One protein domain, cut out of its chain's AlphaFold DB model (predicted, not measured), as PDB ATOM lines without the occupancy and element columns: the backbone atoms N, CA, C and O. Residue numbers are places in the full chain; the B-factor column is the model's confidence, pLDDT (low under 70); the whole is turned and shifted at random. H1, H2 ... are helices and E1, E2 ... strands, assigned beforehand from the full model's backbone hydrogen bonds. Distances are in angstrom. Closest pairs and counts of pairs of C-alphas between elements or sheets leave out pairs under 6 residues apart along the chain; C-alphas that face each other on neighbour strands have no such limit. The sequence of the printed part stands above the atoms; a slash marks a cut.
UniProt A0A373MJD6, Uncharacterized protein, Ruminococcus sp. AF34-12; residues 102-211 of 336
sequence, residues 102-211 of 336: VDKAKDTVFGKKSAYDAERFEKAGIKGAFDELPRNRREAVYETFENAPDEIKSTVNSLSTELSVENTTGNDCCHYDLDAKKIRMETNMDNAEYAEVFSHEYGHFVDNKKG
ATOM      1  N   VAL A 102      35.302  19.206 -20.861       82.75
ATOM      2  CA  VAL A 102      35.985  17.928 -20.633       82.75
ATOM      3  C   VAL A 102      35.175  17.027 -19.702       82.75
ATOM      4  O   VAL A 102      35.085  15.827 -19.952       82.75
ATOM      5  N   ASP A 103      34.557  17.584 -18.663       86.19
ATOM      6  CA  ASP A 103      33.724  16.826 -17.731       86.19
ATOM      7  C   ASP A 103      32.421  16.380 -18.383       86.19
ATOM      8  O   ASP A 103      32.082  15.202 -18.287       86.19
ATOM      9  N   LYS A 104      31.755  17.261 -19.141       84.56
ATOM     10  CA  LYS A 104      30.554  16.912 -19.924       84.56
ATOM     11  C   LYS A 104      30.851  15.787 -20.933       84.56
ATOM     12  O   LYS A 104      30.091  14.822 -21.052       84.56
ATOM     13  N   ALA A 105      31.991  15.860 -21.622       85.25
ATOM     14  CA  ALA A 105      32.440  14.816 -22.542       85.25
ATOM     15  C   ALA A 105      32.748  13.500 -21.809       85.25
ATOM     16  O   ALA A 105      32.302  12.436 -22.237       85.25
ATOM     17  N   LYS A 106      33.457  13.553 -20.673       86.19
ATOM     18  CA  LYS A 106      33.744  12.370 -19.846       86.19
ATOM     19  C   LYS A 106      32.477  11.745 -19.267       86.19
ATOM     20  O   LYS A 106      32.380  10.525 -19.259       86.19
ATOM     21  N   ASP A 107      31.502  12.538 -18.835       90.25
ATOM     22  CA  ASP A 107      30.193  12.046 -18.392       90.25
ATOM     23  C   ASP A 107      29.445  11.342 -19.526       90.25
ATOM     24  O   ASP A 107      28.826  10.306 -19.302       90.25
ATOM     25  N   THR A 108      29.549  11.853 -20.753       89.06
ATOM     26  CA  THR A 108      28.946  11.219 -21.934       89.06
ATOM     27  C   THR A 108      29.623   9.886 -22.270       89.06
ATOM     28  O   THR A 108      28.950   8.922 -22.627       89.06
ATOM     29  N   VAL A 109      30.954   9.809 -22.148       89.00
ATOM     30  CA  VAL A 109      31.742   8.619 -22.520       89.00
ATOM     31  C   VAL A 109      31.733   7.544 -21.426       89.00
ATOM     32  O   VAL A 109      31.594   6.362 -21.728       89.00
ATOM     33  N   PHE A 110      31.895   7.940 -20.164       88.81
ATOM     34  CA  PHE A 110      32.088   7.035 -19.025       88.81
ATOM     35  C   PHE A 110      30.885   6.983 -18.072       88.81
ATOM     36  O   PHE A 110      30.910   6.224 -17.102       88.81
ATOM     37  N   GLY A 111      29.850   7.795 -18.295       88.75
ATOM     38  CA  GLY A 111      28.724   7.969 -17.376       88.75
ATOM     39  C   GLY A 111      29.063   8.872 -16.184       88.75
ATOM     40  O   GLY A 111      30.211   8.935 -15.739       88.75
ATOM     41  N   LYS A 112      28.059   9.554 -15.621       86.12
ATOM     42  CA  LYS A 112      28.245  10.419 -14.441       86.12
ATOM     43  C   LYS A 112      28.746   9.643 -13.211       86.12
ATOM     44  O   LYS A 112      29.706  10.054 -12.565       86.12
ATOM     45  N   LYS A 113      28.184   8.452 -12.988       85.88
ATOM     46  CA  LYS A 113      28.490   7.556 -11.859       85.88
ATOM     47  C   LYS A 113      29.925   7.021 -11.804       85.88
ATOM     48  O   LYS A 113      30.296   6.433 -10.805       85.88
ATOM     49  N   SER A 114      30.732   7.181 -12.855       89.31
ATOM     50  CA  SER A 114      32.144   6.758 -12.830       89.31
ATOM     51  C   SER A 114      33.086   7.807 -12.232       89.31
ATOM     52  O   SER A 114      34.296   7.599 -12.212       89.31
ATOM     53  N   ALA A 115      32.569   8.968 -11.818       90.94
ATOM     54  CA  ALA A 115      33.354  10.033 -11.192       90.94
ATOM     55  C   ALA A 115      33.521   9.862  -9.672       90.94
ATOM     56  O   ALA A 115      34.247  10.640  -9.065       90.94
ATOM     57  N   TYR A 116      32.829   8.890  -9.080       92.88
ATOM     58  CA  TYR A 116      32.791   8.634  -7.646       92.88
ATOM     59  C   TYR A 116      32.374   7.176  -7.382       92.88
ATOM     60  O   TYR A 116      31.914   6.494  -8.306       92.88
ATOM     61  N   ASP A 117      32.499   6.678  -6.151       94.25
ATOM     62  CA  ASP A 117      31.996   5.346  -5.773       94.25
ATOM     63  C   ASP A 117      30.461   5.337  -5.652       94.25
ATOM     64  O   ASP A 117      29.868   5.424  -4.574       94.25
ATOM     65  N   ALA A 118      29.780   5.254  -6.796       93.00
ATOM     66  CA  ALA A 118      28.326   5.346  -6.835       93.00
ATOM     67  C   ALA A 118      27.613   4.241  -6.049       93.00
ATOM     68  O   ALA A 118      26.544   4.490  -5.499       93.00
ATOM     69  N   GLU A 119      28.189   3.039  -5.965       94.44
ATOM     70  CA  GLU A 119      27.583   1.950  -5.199       94.44
ATOM     71  C   GLU A 119      27.671   2.220  -3.689       94.44
ATOM     72  O   GLU A 119      26.694   1.982  -2.973       94.44
ATOM     73  N   ARG A 120      28.809   2.743  -3.205       96.38
ATOM     74  CA  ARG A 120      28.986   3.180  -1.808       96.38
ATOM     75  C   ARG A 120      27.953   4.236  -1.430       96.38
ATOM     76  O   ARG A 120      27.206   4.033  -0.474       96.38
ATOM     77  N   PHE A 121      27.842   5.315  -2.200       95.62
ATOM     78  CA  PHE A 121      26.958   6.417  -1.810       95.62
ATOM     79  C   PHE A 121      25.475   6.114  -2.021       95.62
ATOM     80  O   PHE A 121      24.651   6.546  -1.215       95.62
ATOM     81  N   GLU A 122      25.109   5.285  -3.008       94.25
ATOM     82  CA  GLU A 122      23.732   4.791  -3.115       94.25
ATOM     83  C   GLU A 122      23.335   3.956  -1.887       94.25
ATOM     84  O   GLU A 122      22.208   4.094  -1.403       94.25
ATOM     85  N   LYS A 123      24.251   3.137  -1.343       95.81
ATOM     86  CA  LYS A 123      24.037   2.408  -0.077       95.81
ATOM     87  C   LYS A 123      23.963   3.345   1.128       95.81
ATOM     88  O   LYS A 123      23.183   3.071   2.036       95.81
ATOM     89  N   ALA A 124      24.728   4.436   1.122       94.06
ATOM     90  CA  ALA A 124      24.671   5.477   2.147       94.06
ATOM     91  C   ALA A 124      23.407   6.355   2.054       94.06
ATOM     92  O   ALA A 124      23.123   7.117   2.977       94.06
ATOM     93  N   GLY A 125      22.631   6.231   0.970       94.88
ATOM     94  CA  GLY A 125      21.354   6.915   0.780       94.88
ATOM     95  C   GLY A 125      21.406   8.153  -0.118       94.88
ATOM     96  O   GLY A 125      20.390   8.833  -0.224       94.88
ATOM     97  N   ILE A 126      22.519   8.441  -0.799       93.69
ATOM     98  CA  ILE A 126      22.683   9.610  -1.682       93.69
ATOM     99  C   ILE A 126      22.723   9.147  -3.141       93.69
ATOM    100  O   ILE A 126      23.585   8.367  -3.545       93.69
ATOM    101  N   LYS A 127      21.786   9.623  -3.964       89.44
ATOM    102  CA  LYS A 127      21.538   9.086  -5.311       89.44
ATOM    103  C   LYS A 127      21.742  10.149  -6.378       89.44
ATOM    104  O   LYS A 127      20.802  10.839  -6.749       89.44
ATOM    105  N   GLY A 128      22.966  10.270  -6.893       81.75
ATOM    106  CA  GLY A 128      23.238  11.205  -7.995       81.75
ATOM    107  C   GLY A 128      23.030  12.682  -7.622       81.75
ATOM    108  O   GLY A 128      22.945  13.515  -8.511       81.75
ATOM    109  N   ALA A 129      22.943  13.018  -6.328       89.19
ATOM    110  CA  ALA A 129      22.603  14.366  -5.866       89.19
ATOM    111  C   ALA A 129      23.590  15.458  -6.304       89.19
ATOM    112  O   ALA A 129      23.195  16.605  -6.480       89.19
ATOM    113  N   PHE A 130      24.856  15.098  -6.528       94.38
ATOM    114  CA  PHE A 130      25.927  16.043  -6.849       94.38
ATOM    115  C   PHE A 130      26.508  15.812  -8.246       94.38
ATOM    116  O   PHE A 130      27.642  16.178  -8.563       94.38
ATOM    117  N   ASP A 131      25.687  15.232  -9.120       90.31
ATOM    118  CA  ASP A 131      25.993  14.971 -10.520       90.31
ATOM    119  C   ASP A 131      26.118  16.237 -11.370       90.31
ATOM    120  O   ASP A 131      26.314  16.091 -12.577       90.31
ATOM    121  N   GLU A 132      26.063  17.441 -10.788       91.88
ATOM    122  CA  GLU A 132      26.392  18.731 -11.421       91.88
ATOM    123  C   GLU A 132      27.783  19.287 -11.065       91.88
ATOM    124  O   GLU A 132      28.333  20.102 -11.801       91.88
ATOM    125  N   LEU A 133      28.474  18.713 -10.074       93.44
ATOM    126  CA  LEU A 133      29.821  19.146  -9.681       93.44
ATOM    127  C   LEU A 133      30.939  18.722 -10.644       93.44
ATOM    128  O   LEU A 133      30.837  17.657 -11.269       93.44
ATOM    129  N   PRO A 134      32.058  19.460 -10.738       93.31
ATOM    130  CA  PRO A 134      33.236  19.007 -11.476       93.31
ATOM    131  C   PRO A 134      33.629  17.570 -11.104       93.31
ATOM    132  O   PRO A 134      33.579  17.183  -9.933       93.31
ATOM    133  N   ARG A 135      33.990  16.742 -12.096       93.31
ATOM    134  CA  ARG A 135      34.169  15.286 -11.883       93.31
ATOM    135  C   ARG A 135      35.186  14.969 -10.788       93.31
ATOM    136  O   ARG A 135      34.998  14.010 -10.056       93.31
ATOM    137  N   ASN A 136      36.245  15.765 -10.682       92.75
ATOM    138  CA  ASN A 136      37.309  15.606  -9.687       92.75
ATOM    139  C   ASN A 136      36.900  15.995  -8.255       92.75
ATOM    140  O   ASN A 136      37.638  15.668  -7.331       92.75
ATOM    141  N   ARG A 137      35.767  16.685  -8.076       95.50
ATOM    142  CA  ARG A 137      35.249  17.121  -6.768       95.50
ATOM    143  C   ARG A 137      34.175  16.197  -6.205       95.50
ATOM    144  O   ARG A 137      33.963  16.194  -4.999       95.50
ATOM    145  N   ARG A 138      33.507  15.416  -7.067       95.62
ATOM    146  CA  ARG A 138      32.331  14.618  -6.684       95.62
ATOM    147  C   ARG A 138      32.618  13.702  -5.503       95.62
ATOM    148  O   ARG A 138      31.878  13.785  -4.539       95.62
ATOM    149  N   GLU A 139      33.676  12.890  -5.551       96.62
ATOM    150  CA  GLU A 139      33.996  11.956  -4.454       96.62
ATOM    151  C   GLU A 139      34.047  12.672  -3.097       96.62
ATOM    152  O   GLU A 139      33.311  12.290  -2.198       96.62
ATOM    153  N   ALA A 140      34.815  13.761  -2.985       97.31
ATOM    154  CA  ALA A 140      34.959  14.503  -1.733       97.31
ATOM    155  C   ALA A 140      33.619  15.051  -1.218       97.31
ATOM    156  O   ALA A 140      33.301  14.892  -0.046       97.31
ATOM    157  N   VAL A 141      32.790  15.621  -2.100       97.75
ATOM    158  CA  VAL A 141      31.457  16.096  -1.700       97.75
ATOM    159  C   VAL A 141      30.537  14.942  -1.308       97.75
ATOM    160  O   VAL A 141      29.806  15.040  -0.332       97.75
ATOM    161  N   TYR A 142      30.554  13.823  -2.026       97.62
ATOM    162  CA  TYR A 142      29.759  12.665  -1.624       97.62
ATOM    163  C   TYR A 142      30.195  12.113  -0.257       97.62
ATOM    164  O   TYR A 142      29.329  11.720   0.525       97.62
ATOM    165  N   GLU A 143      31.497  12.118   0.049       97.25
ATOM    166  CA  GLU A 143      32.031  11.728   1.360       97.25
ATOM    167  C   GLU A 143      31.554  12.657   2.479       97.25
ATOM    168  O   GLU A 143      31.113  12.157   3.513       97.25
ATOM    169  N   THR A 144      31.545  13.976   2.253       96.75
ATOM    170  CA  THR A 144      31.009  14.974   3.196       96.75
ATOM    171  C   THR A 144      29.600  14.614   3.650       96.75
ATOM    172  O   THR A 144      29.328  14.662   4.839       96.75
ATOM    173  N   PHE A 145      28.719  14.197   2.737       97.44
ATOM    174  CA  PHE A 145      27.318  13.899   3.052       97.44
ATOM    175  C   PHE A 145      27.061  12.434   3.447       97.44
ATOM    176  O   PHE A 145      25.941  12.083   3.833       97.44
ATOM    177  N   GLU A 146      28.051  11.544   3.330       96.44
ATOM    178  CA  GLU A 146      27.863  10.091   3.455       96.44
ATOM    179  C   GLU A 146      27.250   9.694   4.803       96.44
ATOM    180  O   GLU A 146      26.363   8.835   4.864       96.44
ATOM    181  N   ASN A 147      27.685  10.354   5.877       96.12
ATOM    182  CA  ASN A 147      27.229  10.092   7.241       96.12
ATOM    183  C   ASN A 147      26.143  11.065   7.718       96.12
ATOM    184  O   ASN A 147      25.692  10.946   8.854       96.12
ATOM    185  N   ALA A 148      25.672  11.964   6.848       97.31
ATOM    186  CA  ALA A 148      24.635  12.928   7.188       97.31
ATOM    187  C   ALA A 148      23.347  12.239   7.695       97.31
ATOM    188  O   ALA A 148      23.029  11.117   7.264       97.31
ATOM    189  N   PRO A 149      22.553  12.917   8.544       96.75
ATOM    190  CA  PRO A 149      21.225  12.456   8.931       96.75
ATOM    191  C   PRO A 149      20.310  12.198   7.726       96.75
ATOM    192  O   PRO A 149      20.425  12.843   6.679       96.75
ATOM    193  N   ASP A 150      19.350  11.285   7.892       96.56
ATOM    194  CA  ASP A 150      18.425  10.892   6.821       96.56
ATOM    195  C   ASP A 150      17.622  12.080   6.268       96.56
ATOM    196  O   ASP A 150      17.327  12.108   5.072       96.56
ATOM    197  N   GLU A 151      17.308  13.090   7.089       96.56
ATOM    198  CA  GLU A 151      16.580  14.278   6.621       96.56
ATOM    199  C   GLU A 151      17.421  15.127   5.651       96.56
ATOM    200  O   GLU A 151      16.906  15.604   4.634       96.56
ATOM    201  N   ILE A 152      18.732  15.245   5.899       97.88
ATOM    202  CA  ILE A 152      19.671  15.911   4.981       97.88
ATOM    203  C   ILE A 152      19.760  15.114   3.680       97.88
ATOM    204  O   ILE A 152      19.579  15.667   2.596       97.88
ATOM    205  N   LYS A 153      19.960  13.793   3.772       97.12
ATOM    206  CA  LYS A 153      20.032  12.906   2.598       97.12
ATOM    207  C   LYS A 153      18.753  12.951   1.763       97.12
ATOM    208  O   LYS A 153      18.807  12.956   0.534       97.12
ATOM    209  N   SER A 154      17.596  12.998   2.415       96.81
ATOM    210  CA  SER A 154      16.305  13.158   1.747       96.81
ATOM    211  C   SER A 154      16.227  14.493   1.005       96.81
ATOM    212  O   SER A 154      15.869  14.504  -0.174       96.81
ATOM    213  N   THR A 155      16.635  15.588   1.655       96.94
ATOM    214  CA  THR A 155      16.656  16.937   1.069       96.94
ATOM    215  C   THR A 155      17.560  17.012  -0.166       96.94
ATOM    216  O   THR A 155      17.111  17.433  -1.233       96.94
ATOM    217  N   VAL A 156      18.812  16.545  -0.080       96.44
ATOM    218  CA  VAL A 156      19.739  16.617  -1.229       96.44
ATOM    219  C   VAL A 156      19.261  15.763  -2.406       96.44
ATOM    220  O   VAL A 156      19.411  16.139  -3.567       96.44
ATOM    221  N   ASN A 157      18.632  14.616  -2.127       96.12
ATOM    222  CA  ASN A 157      18.071  13.770  -3.175       96.12
ATOM    223  C   ASN A 157      16.872  14.432  -3.863       96.12
ATOM    224  O   ASN A 157      16.772  14.351  -5.089       96.12
ATOM    225  N   SER A 158      15.973  15.077  -3.110       95.81
ATOM    226  CA  SER A 158      14.795  15.726  -3.694       95.81
ATOM    227  C   SER A 158      15.157  16.924  -4.565       95.81
ATOM    228  O   SER A 158      14.465  17.178  -5.543       95.81
ATOM    229  N   LEU A 159      16.259  17.610  -4.248       95.56
ATOM    230  CA  LEU A 159      16.737  18.787  -4.984       95.56
ATOM    231  C   LEU A 159      17.794  18.456  -6.054       95.56
ATOM    232  O   LEU A 159      18.277  19.346  -6.750       95.56
ATOM    233  N   SER A 160      18.143  17.178  -6.222       93.50
ATOM    234  CA  SER A 160      19.224  16.722  -7.112       93.50
ATOM    235  C   SER A 160      19.098  17.194  -8.565       93.50
ATOM    236  O   SER A 160      20.102  17.477  -9.213       93.50
ATOM    237  N   THR A 161      17.874  17.295  -9.087       93.19
ATOM    238  CA  THR A 161      17.612  17.733 -10.468       93.19
ATOM    239  C   THR A 161      17.553  19.249 -10.632       93.19
ATOM    240  O   THR A 161      17.440  19.726 -11.758       93.19
ATOM    241  N   GLU A 162      17.575  19.994  -9.528       94.75
ATOM    242  CA  GLU A 162      17.501  21.458  -9.509       94.75
ATOM    243  C   GLU A 162      18.848  22.117  -9.218       94.75
ATOM    244  O   GLU A 162      18.998  23.316  -9.449       94.75
ATOM    245  N   LEU A 163      19.815  21.350  -8.712       95.56
ATOM    246  CA  LEU A 163      21.164  21.829  -8.460       95.56
ATOM    247  C   LEU A 163      21.810  22.298  -9.768       95.56
ATOM    248  O   LEU A 163      21.846  21.566 -10.753       95.56
ATOM    249  N   SER A 164      22.385  23.495  -9.740       95.19
ATOM    250  CA  SER A 164      23.221  24.042 -10.804       95.19
ATOM    251  C   SER A 164      24.498  24.586 -10.183       95.19
ATOM    252  O   SER A 164      24.432  25.306  -9.185       95.19
ATOM    253  N   VAL A 165      25.652  24.215 -10.742       94.75
ATOM    254  CA  VAL A 165      26.964  24.626 -10.227       94.75
ATOM    255  C   VAL A 165      27.859  25.090 -11.365       94.75
ATOM    256  O   VAL A 165      27.984  24.415 -12.394       94.75
ATOM    257  N   GLU A 166      28.522  26.220 -11.166       93.31
ATOM    258  CA  GLU A 166      29.558  26.714 -12.064       93.31
ATOM    259  C   GLU A 166      30.746  27.291 -11.302       93.31
ATOM    260  O   GLU A 166      30.753  27.350 -10.075       93.31
ATOM    261  N   ASN A 167      31.783  27.665 -12.043       91.88
ATOM    262  CA  ASN A 167      32.941  28.302 -11.442       91.88
ATOM    263  C   ASN A 167      32.661  29.791 -11.207       91.88
ATOM    264  O   ASN A 167      31.976  30.419 -12.020       91.88
ATOM    265  N   THR A 168      33.251  30.362 -10.159       89.75
ATOM    266  CA  THR A 168      33.293  31.820  -9.977       89.75
ATOM    267  C   THR A 168      34.004  32.502 -11.152       89.75
ATOM    268  O   THR A 168      34.780  31.887 -11.900       89.75
ATOM    269  N   THR A 169      33.714  33.789 -11.355       80.25
ATOM    270  CA  THR A 169      34.337  34.599 -12.412       80.25
ATOM    271  C   THR A 169      35.020  35.825 -11.828       80.25
ATOM    272  O   THR A 169      34.403  36.584 -11.095       80.25
ATOM    273  N   GLY A 170      36.269  36.084 -12.218       76.94
ATOM    274  CA  GLY A 170      37.020  37.228 -11.693       76.94
ATOM    275  C   GLY A 170      37.562  36.962 -10.287       76.94
ATOM    276  O   GLY A 170      38.080  35.878 -10.043       76.94
ATOM    277  N   ASN A 171      37.470  37.959  -9.403       69.62
ATOM    278  CA  ASN A 171      37.899  37.878  -7.996       69.62
ATOM    279  C   ASN A 171      36.710  37.594  -7.061       69.62
ATOM    280  O   ASN A 171      36.640  38.128  -5.959       69.62
ATOM    281  N   ASP A 172      35.741  36.855  -7.576       82.25
ATOM    282  CA  ASP A 172      34.498  36.526  -6.901       82.25
ATOM    283  C   ASP A 172      34.689  35.268  -6.046       82.25
ATOM    284  O   ASP A 172      35.303  34.300  -6.514       82.25
ATOM    285  N   CYS A 173      34.190  35.303  -4.810       88.25
ATOM    286  CA  CYS A 173      34.297  34.195  -3.866       88.25
ATOM    287  C   CYS A 173      33.197  33.159  -4.112       88.25
ATOM    288  O   CYS A 173      32.260  33.382  -4.886       88.25
ATOM    289  N   CYS A 174      33.312  31.998  -3.464       94.44
ATOM    290  CA  CYS A 174      32.222  31.027  -3.483       94.44
ATOM    291  C   CYS A 174      30.949  31.665  -2.916       94.44
ATOM    292  O   CYS A 174      31.035  32.398  -1.933       94.44
ATOM    293  N   HIS A 175      29.814  31.421  -3.570       95.06
ATOM    294  CA  HIS A 175      28.511  31.891  -3.109       95.06
ATOM    295  C   HIS A 175      27.361  31.159  -3.823       95.06
ATOM    296  O   HIS A 175      27.504  30.658  -4.950       95.06
ATOM    297  N   TYR A 176      26.183  31.141  -3.207       96.88
ATOM    298  CA  TYR A 176      24.923  30.848  -3.880       96.88
ATOM    299  C   TYR A 176      24.327  32.120  -4.496       96.88
ATOM    300  O   TYR A 176      23.914  33.045  -3.804       96.88
ATOM    301  N   ASP A 177      24.249  32.150  -5.823       94.38
ATOM    302  CA  ASP A 177      23.685  33.258  -6.590       94.38
ATOM    303  C   ASP A 177      22.151  33.157  -6.579       94.38
ATOM    304  O   ASP A 177      21.560  32.273  -7.222       94.38
ATOM    305  N   LEU A 178      21.504  34.055  -5.830       91.38
ATOM    306  CA  LEU A 178      20.049  34.092  -5.681       91.38
ATOM    307  C   LEU A 178      19.327  34.411  -6.990       91.38
ATOM    308  O   LEU A 178      18.234  33.886  -7.197       91.38
ATOM    309  N   ASP A 179      19.901  35.213  -7.880       90.56
ATOM    310  CA  ASP A 179      19.236  35.623  -9.119       90.56
ATOM    311  C   ASP A 179      19.332  34.513 -10.168       90.56
ATOM    312  O   ASP A 179      18.347  34.121 -10.805       90.56
ATOM    313  N   ALA A 180      20.528  33.947 -10.317       92.44
ATOM    314  CA  ALA A 180      20.806  32.892 -11.279       92.44
ATOM    315  C   ALA A 180      20.467  31.484 -10.757       92.44
ATOM    316  O   ALA A 180      20.537  30.522 -11.532       92.44
ATOM    317  N   LYS A 181      20.091  31.359  -9.475       93.50
ATOM    318  CA  LYS A 181      19.699  30.116  -8.788       93.50
ATOM    319  C   LYS A 181      20.734  29.004  -8.963       93.50
ATOM    320  O   LYS A 181      20.409  27.882  -9.365       93.50
ATOM    321  N   LYS A 182      22.001  29.324  -8.698       94.88
ATOM    322  CA  LYS A 182      23.142  28.413  -8.879       94.88
ATOM    323  C   LYS A 182      24.222  28.658  -7.836       94.88
ATOM    324  O   LYS A 182      24.377  29.767  -7.349       94.88
ATOM    325  N   ILE A 183      25.005  27.629  -7.551       97.06
ATOM    326  CA  ILE A 183      26.182  27.746  -6.692       97.06
ATOM    327  C   ILE A 183      27.396  28.067  -7.568       97.06
ATOM    328  O   ILE A 183      27.659  27.368  -8.554       97.06
ATOM    329  N   ARG A 184      28.143  29.110  -7.212       95.81
ATOM    330  CA  ARG A 184      29.417  29.472  -7.833       95.81
ATOM    331  C   ARG A 184      30.549  29.049  -6.910       95.81
ATOM    332  O   ARG A 184      30.561  29.410  -5.743       95.81
ATOM    333  N   MET A 185      31.486  28.265  -7.436       95.88
ATOM    334  CA  MET A 185      32.597  27.706  -6.663       95.88
ATOM    335  C   MET A 185      33.945  28.127  -7.244       95.88
ATOM    336  O   MET A 185      34.168  28.035  -8.455       95.88
ATOM    337  N   GLU A 186      34.883  28.522  -6.390       93.12
ATOM    338  CA  GLU A 186      36.264  28.736  -6.802       93.12
ATOM    339  C   GLU A 186      36.927  27.425  -7.260       93.12
ATOM    340  O   GLU A 186      36.591  26.309  -6.847       93.12
ATOM    341  N   THR A 187      37.916  27.544  -8.147       88.75
ATOM    342  CA  THR A 187      38.582  26.367  -8.739       88.75
ATOM    343  C   THR A 187      39.884  25.982  -8.041       88.75
ATOM    344  O   THR A 187      40.311  24.831  -8.148       88.75
ATOM    345  N   ASN A 188      40.489  26.923  -7.318       89.25
ATOM    346  CA  ASN A 188      41.805  26.868  -6.674       89.25
ATOM    347  C   ASN A 188      41.799  26.293  -5.250       89.25
ATOM    348  O   ASN A 188      42.847  26.303  -4.614       89.25
ATOM    349  N   MET A 189      40.677  25.754  -4.775       92.56
ATOM    350  CA  MET A 189      40.590  25.080  -3.472       92.56
ATOM    351  C   MET A 189      41.095  23.636  -3.536       92.56
ATOM    352  O   MET A 189      41.049  22.989  -4.592       92.56
ATOM    353  N   ASP A 190      41.526  23.068  -2.413       95.50
ATOM    354  CA  ASP A 190      41.715  21.615  -2.339       95.50
ATOM    355  C   ASP A 190      40.367  20.873  -2.221       95.50
ATOM    356  O   ASP A 190      39.299  21.471  -2.325       95.50
ATOM    357  N   ASN A 191      40.382  19.539  -2.162       96.56
ATOM    358  CA  ASN A 191      39.137  18.763  -2.129       96.56
ATOM    359  C   ASN A 191      38.383  18.865  -0.801       96.56
ATOM    360  O   ASN A 191      37.160  18.771  -0.824       96.56
ATOM    361  N   ALA A 192      39.094  19.012   0.318       95.31
ATOM    362  CA  ALA A 192      38.474  19.121   1.630       95.31
ATOM    363  C   ALA A 192      37.809  20.492   1.766       95.31
ATOM    364  O   ALA A 192      36.615  20.564   2.038       95.31
ATOM    365  N   GLU A 193      38.550  21.551   1.440       95.25
ATOM    366  CA  GLU A 193      38.054  22.925   1.443       95.25
ATOM    367  C   GLU A 193      36.872  23.098   0.481       95.25
ATOM    368  O   GLU A 193      35.818  23.580   0.883       95.25
ATOM    369  N   TYR A 194      36.982  22.603  -0.760       96.81
ATOM    370  CA  TYR A 194      35.875  22.671  -1.720       96.81
ATOM    371  C   TYR A 194      34.605  22.011  -1.174       96.81
ATOM    372  O   TYR A 194      33.510  22.518  -1.397       96.81
ATOM    373  N   ALA A 195      34.729  20.854  -0.520       97.50
ATOM    374  CA  ALA A 195      33.571  20.111  -0.043       97.50
ATOM    375  C   ALA A 195      32.926  20.758   1.191       97.50
ATOM    376  O   ALA A 195      31.698  20.785   1.286       97.50
ATOM    377  N   GLU A 196      33.740  21.325   2.082       95.81
ATOM    378  CA  GLU A 196      33.284  22.128   3.215       95.81
ATOM    379  C   GLU A 196      32.520  23.367   2.727       95.81
ATOM    380  O   GLU A 196      31.333  23.504   3.028       95.81
ATOM    381  N   VAL A 197      33.143  24.197   1.881       97.06
ATOM    382  CA  VAL A 197      32.530  25.417   1.328       97.06
ATOM    383  C   VAL A 197      31.279  25.081   0.520       97.06
ATOM    384  O   VAL A 197      30.224  25.670   0.728       97.06
ATOM    385  N   PHE A 198      31.332  24.053  -0.335       98.25
ATOM    386  CA  PHE A 198      30.158  23.630  -1.097       98.25
ATOM    387  C   PHE A 198      28.984  23.254  -0.191       98.25
ATOM    388  O   PHE A 198      27.844  23.543  -0.533       98.25
ATOM    389  N   SER A 199      29.229  22.588   0.939       98.38
ATOM    390  CA  SER A 199      28.146  22.203   1.848       98.38
ATOM    391  C   SER A 199      27.463  23.408   2.504       98.38
ATOM    392  O   SER A 199      26.255  23.352   2.731       98.38
ATOM    393  N   HIS A 200      28.211  24.489   2.747       98.50
ATOM    394  CA  HIS A 200      27.676  25.775   3.189       98.50
ATOM    395  C   HIS A 200      26.831  26.420   2.081       98.50
ATOM    396  O   HIS A 200      25.642  26.651   2.285       98.50
ATOM    397  N   GLU A 201      27.368  26.565   0.864       98.50
ATOM    398  CA  GLU A 201      26.610  27.142  -0.262       98.50
ATOM    399  C   GLU A 201      25.373  26.326  -0.639       98.50
ATOM    400  O   GLU A 201      24.334  26.850  -1.050       98.50
ATOM    401  N   TYR A 202      25.454  25.006  -0.481       98.56
ATOM    402  CA  TYR A 202      24.305  24.135  -0.660       98.56
ATOM    403  C   TYR A 202      23.226  24.402   0.394       98.56
ATOM    404  O   TYR A 202      22.043  24.256   0.100       98.56
ATOM    405  N   GLY A 203      23.612  24.817   1.601       98.62
ATOM    406  CA  GLY A 203      22.699  25.279   2.639       98.62
ATOM    407  C   GLY A 203      21.894  26.507   2.209       98.62
ATOM    408  O   GLY A 203      20.667  26.468   2.308       98.62
ATOM    409  N   HIS A 204      22.543  27.524   1.630       98.56
ATOM    410  CA  HIS A 204      21.868  28.689   1.028       98.56
ATOM    411  C   HIS A 204      20.927  28.286  -0.114       98.56
ATOM    412  O   HIS A 204      19.778  28.726  -0.191       98.56
ATOM    413  N   PHE A 205      21.368  27.367  -0.978       98.38
ATOM    414  CA  PHE A 205      20.515  26.797  -2.021       98.38
ATOM    415  C   PHE A 205      19.275  26.095  -1.445       98.38
ATOM    416  O   PHE A 205      18.168  26.286  -1.949       98.38
ATOM    417  N   VAL A 206      19.435  25.284  -0.395       98.38
ATOM    418  CA  VAL A 206      18.326  24.578   0.265       98.38
ATOM    419  C   VAL A 206      17.348  25.560   0.896       98.38
ATOM    420  O   VAL A 206      16.142  25.384   0.719       98.38
ATOM    421  N   ASP A 207      17.858  26.572   1.595       98.44
ATOM    422  CA  ASP A 207      17.055  27.627   2.212       98.44
ATOM    423  C   ASP A 207      16.145  28.287   1.171       98.44
ATOM    424  O   ASP A 207      14.914  28.249   1.274       98.44
ATOM    425  N   ASN A 208      16.744  28.739   0.066       97.38
ATOM    426  CA  ASN A 208      16.007  29.376  -1.012       97.38
ATOM    427  C   ASN A 208      15.008  28.434  -1.697       97.38
ATOM    428  O   ASN A 208      13.870  28.814  -1.983       97.38
ATOM    429  N   LYS A 209      15.382  27.170  -1.931       96.81
ATOM    430  CA  LYS A 209      14.479  26.173  -2.533       96.81
ATOM    431  C   LYS A 209      13.292  25.810  -1.654       96.81
ATOM    432  O   LYS A 209      12.287  25.317  -2.168       96.81
ATOM    433  N   LYS A 210      13.383  26.073  -0.354       95.75
ATOM    434  CA  LYS A 210      12.296  25.869   0.603       95.75
ATOM    435  C   LYS A 210      11.481  27.133   0.871       95.75
ATOM    436  O   LYS A 210      10.571  27.085   1.694       95.75
ATOM    437  N   GLY A 211      11.720  28.199   0.105       95.62
ATOM    438  CA  GLY A 211      10.990  29.458   0.207       95.62
ATOM    439  C   GLY A 211      11.552  30.374   1.285       95.62
ATOM    440  O   GLY A 211      10.766  30.939   2.038       95.62
TER     441      GLY A 211
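Overview. This is residues 102 to 211 of the 336 residues of an uncharacterized protein of Ruminococcus sp. AF34-12 (UniProt A0A373MJD6). One long helix, H6, runs through the body, with a small sheet of three short strands packed along one side of it and the shorter helix H4 crossing its residues 191 to 199 on another side. H3 lies beside H4, H2 and H1 lead away from there to an outlying corner, and H5 sits near H4 and the later part of H6. The printed part has 110 residues, with named elements in the order H1 H2 H3 H4 H5 E1 E2 E3 H6; the sheet runs E1 E3 E2 and is mixed, and the class is mostly helix. The whole is compact, with a radius of gyration of the C-alphas of 13.3 A and spans of 37 by 33 by 23 A.

Arrangement. Begin at H1, residues 102 to 110, which is close to but not clearly touching H2, residues 112 to 115; their closest C-alphas, of Asp 107 and Ser 114, are 7.9 A apart. H3, residues 118 to 124, touches H4, residues 138 to 146, at Ala 124 and Glu 146, whose C-alphas are 5.8 A apart; the tilt is a shallow 14 degrees, the same way. H5, residues 150 to 158, is close to but not clearly touching H4, with the C-alphas of Phe 145 and Lys 153 closest at 7.4 A. Next look at E1, residues 165 to 167, parallel to E3, residues 182 to 185, with N 166 and O 183 within hydrogen-bond range at 3.0 A. E2, residues 175 to 177, forms a hairpin with E3, antiparallel, with N 184 and O 175 at 2.8 A. H6, residues 191 to 209, is on this sheet at a height of 8.3 A, making two layers, a helix on one face of a sheet; it lies over E2 and, only just, over E3, on which 3 of its C-alphas fall. H6 touches H4 with residues 191 to 199 alone, closest at the C-alphas of Val 141 and Ala 195, 4.8 A, at a steep tilt of 66 degrees. In H1, H3, H4, H5 and H6 every O i to N i+4 pair is within hydrogen-bond range; H2 is too short for one.

Along the chain. Find C-alpha 102 at (35.985, 17.928, -20.633), where H1 begins; it spans 11.7 A. H4 starts at C-alpha 138, (32.331, 14.618, -6.684), and spans 12.0 A, and H5 spans 12.1 A. H6 ends at C-alpha 209, (14.479, 26.173, -2.533), after 25.8 A.

Size, cuts and confidence. The C-alphas farthest apart, of Lys 123 and Gly 170, are 38.9 A apart. The printed part has no cut. The link from H3 to H4, residues 125 to 137, is long. The mean pLDDT of the printed part is 93.4, and residue 171 alone is under 70.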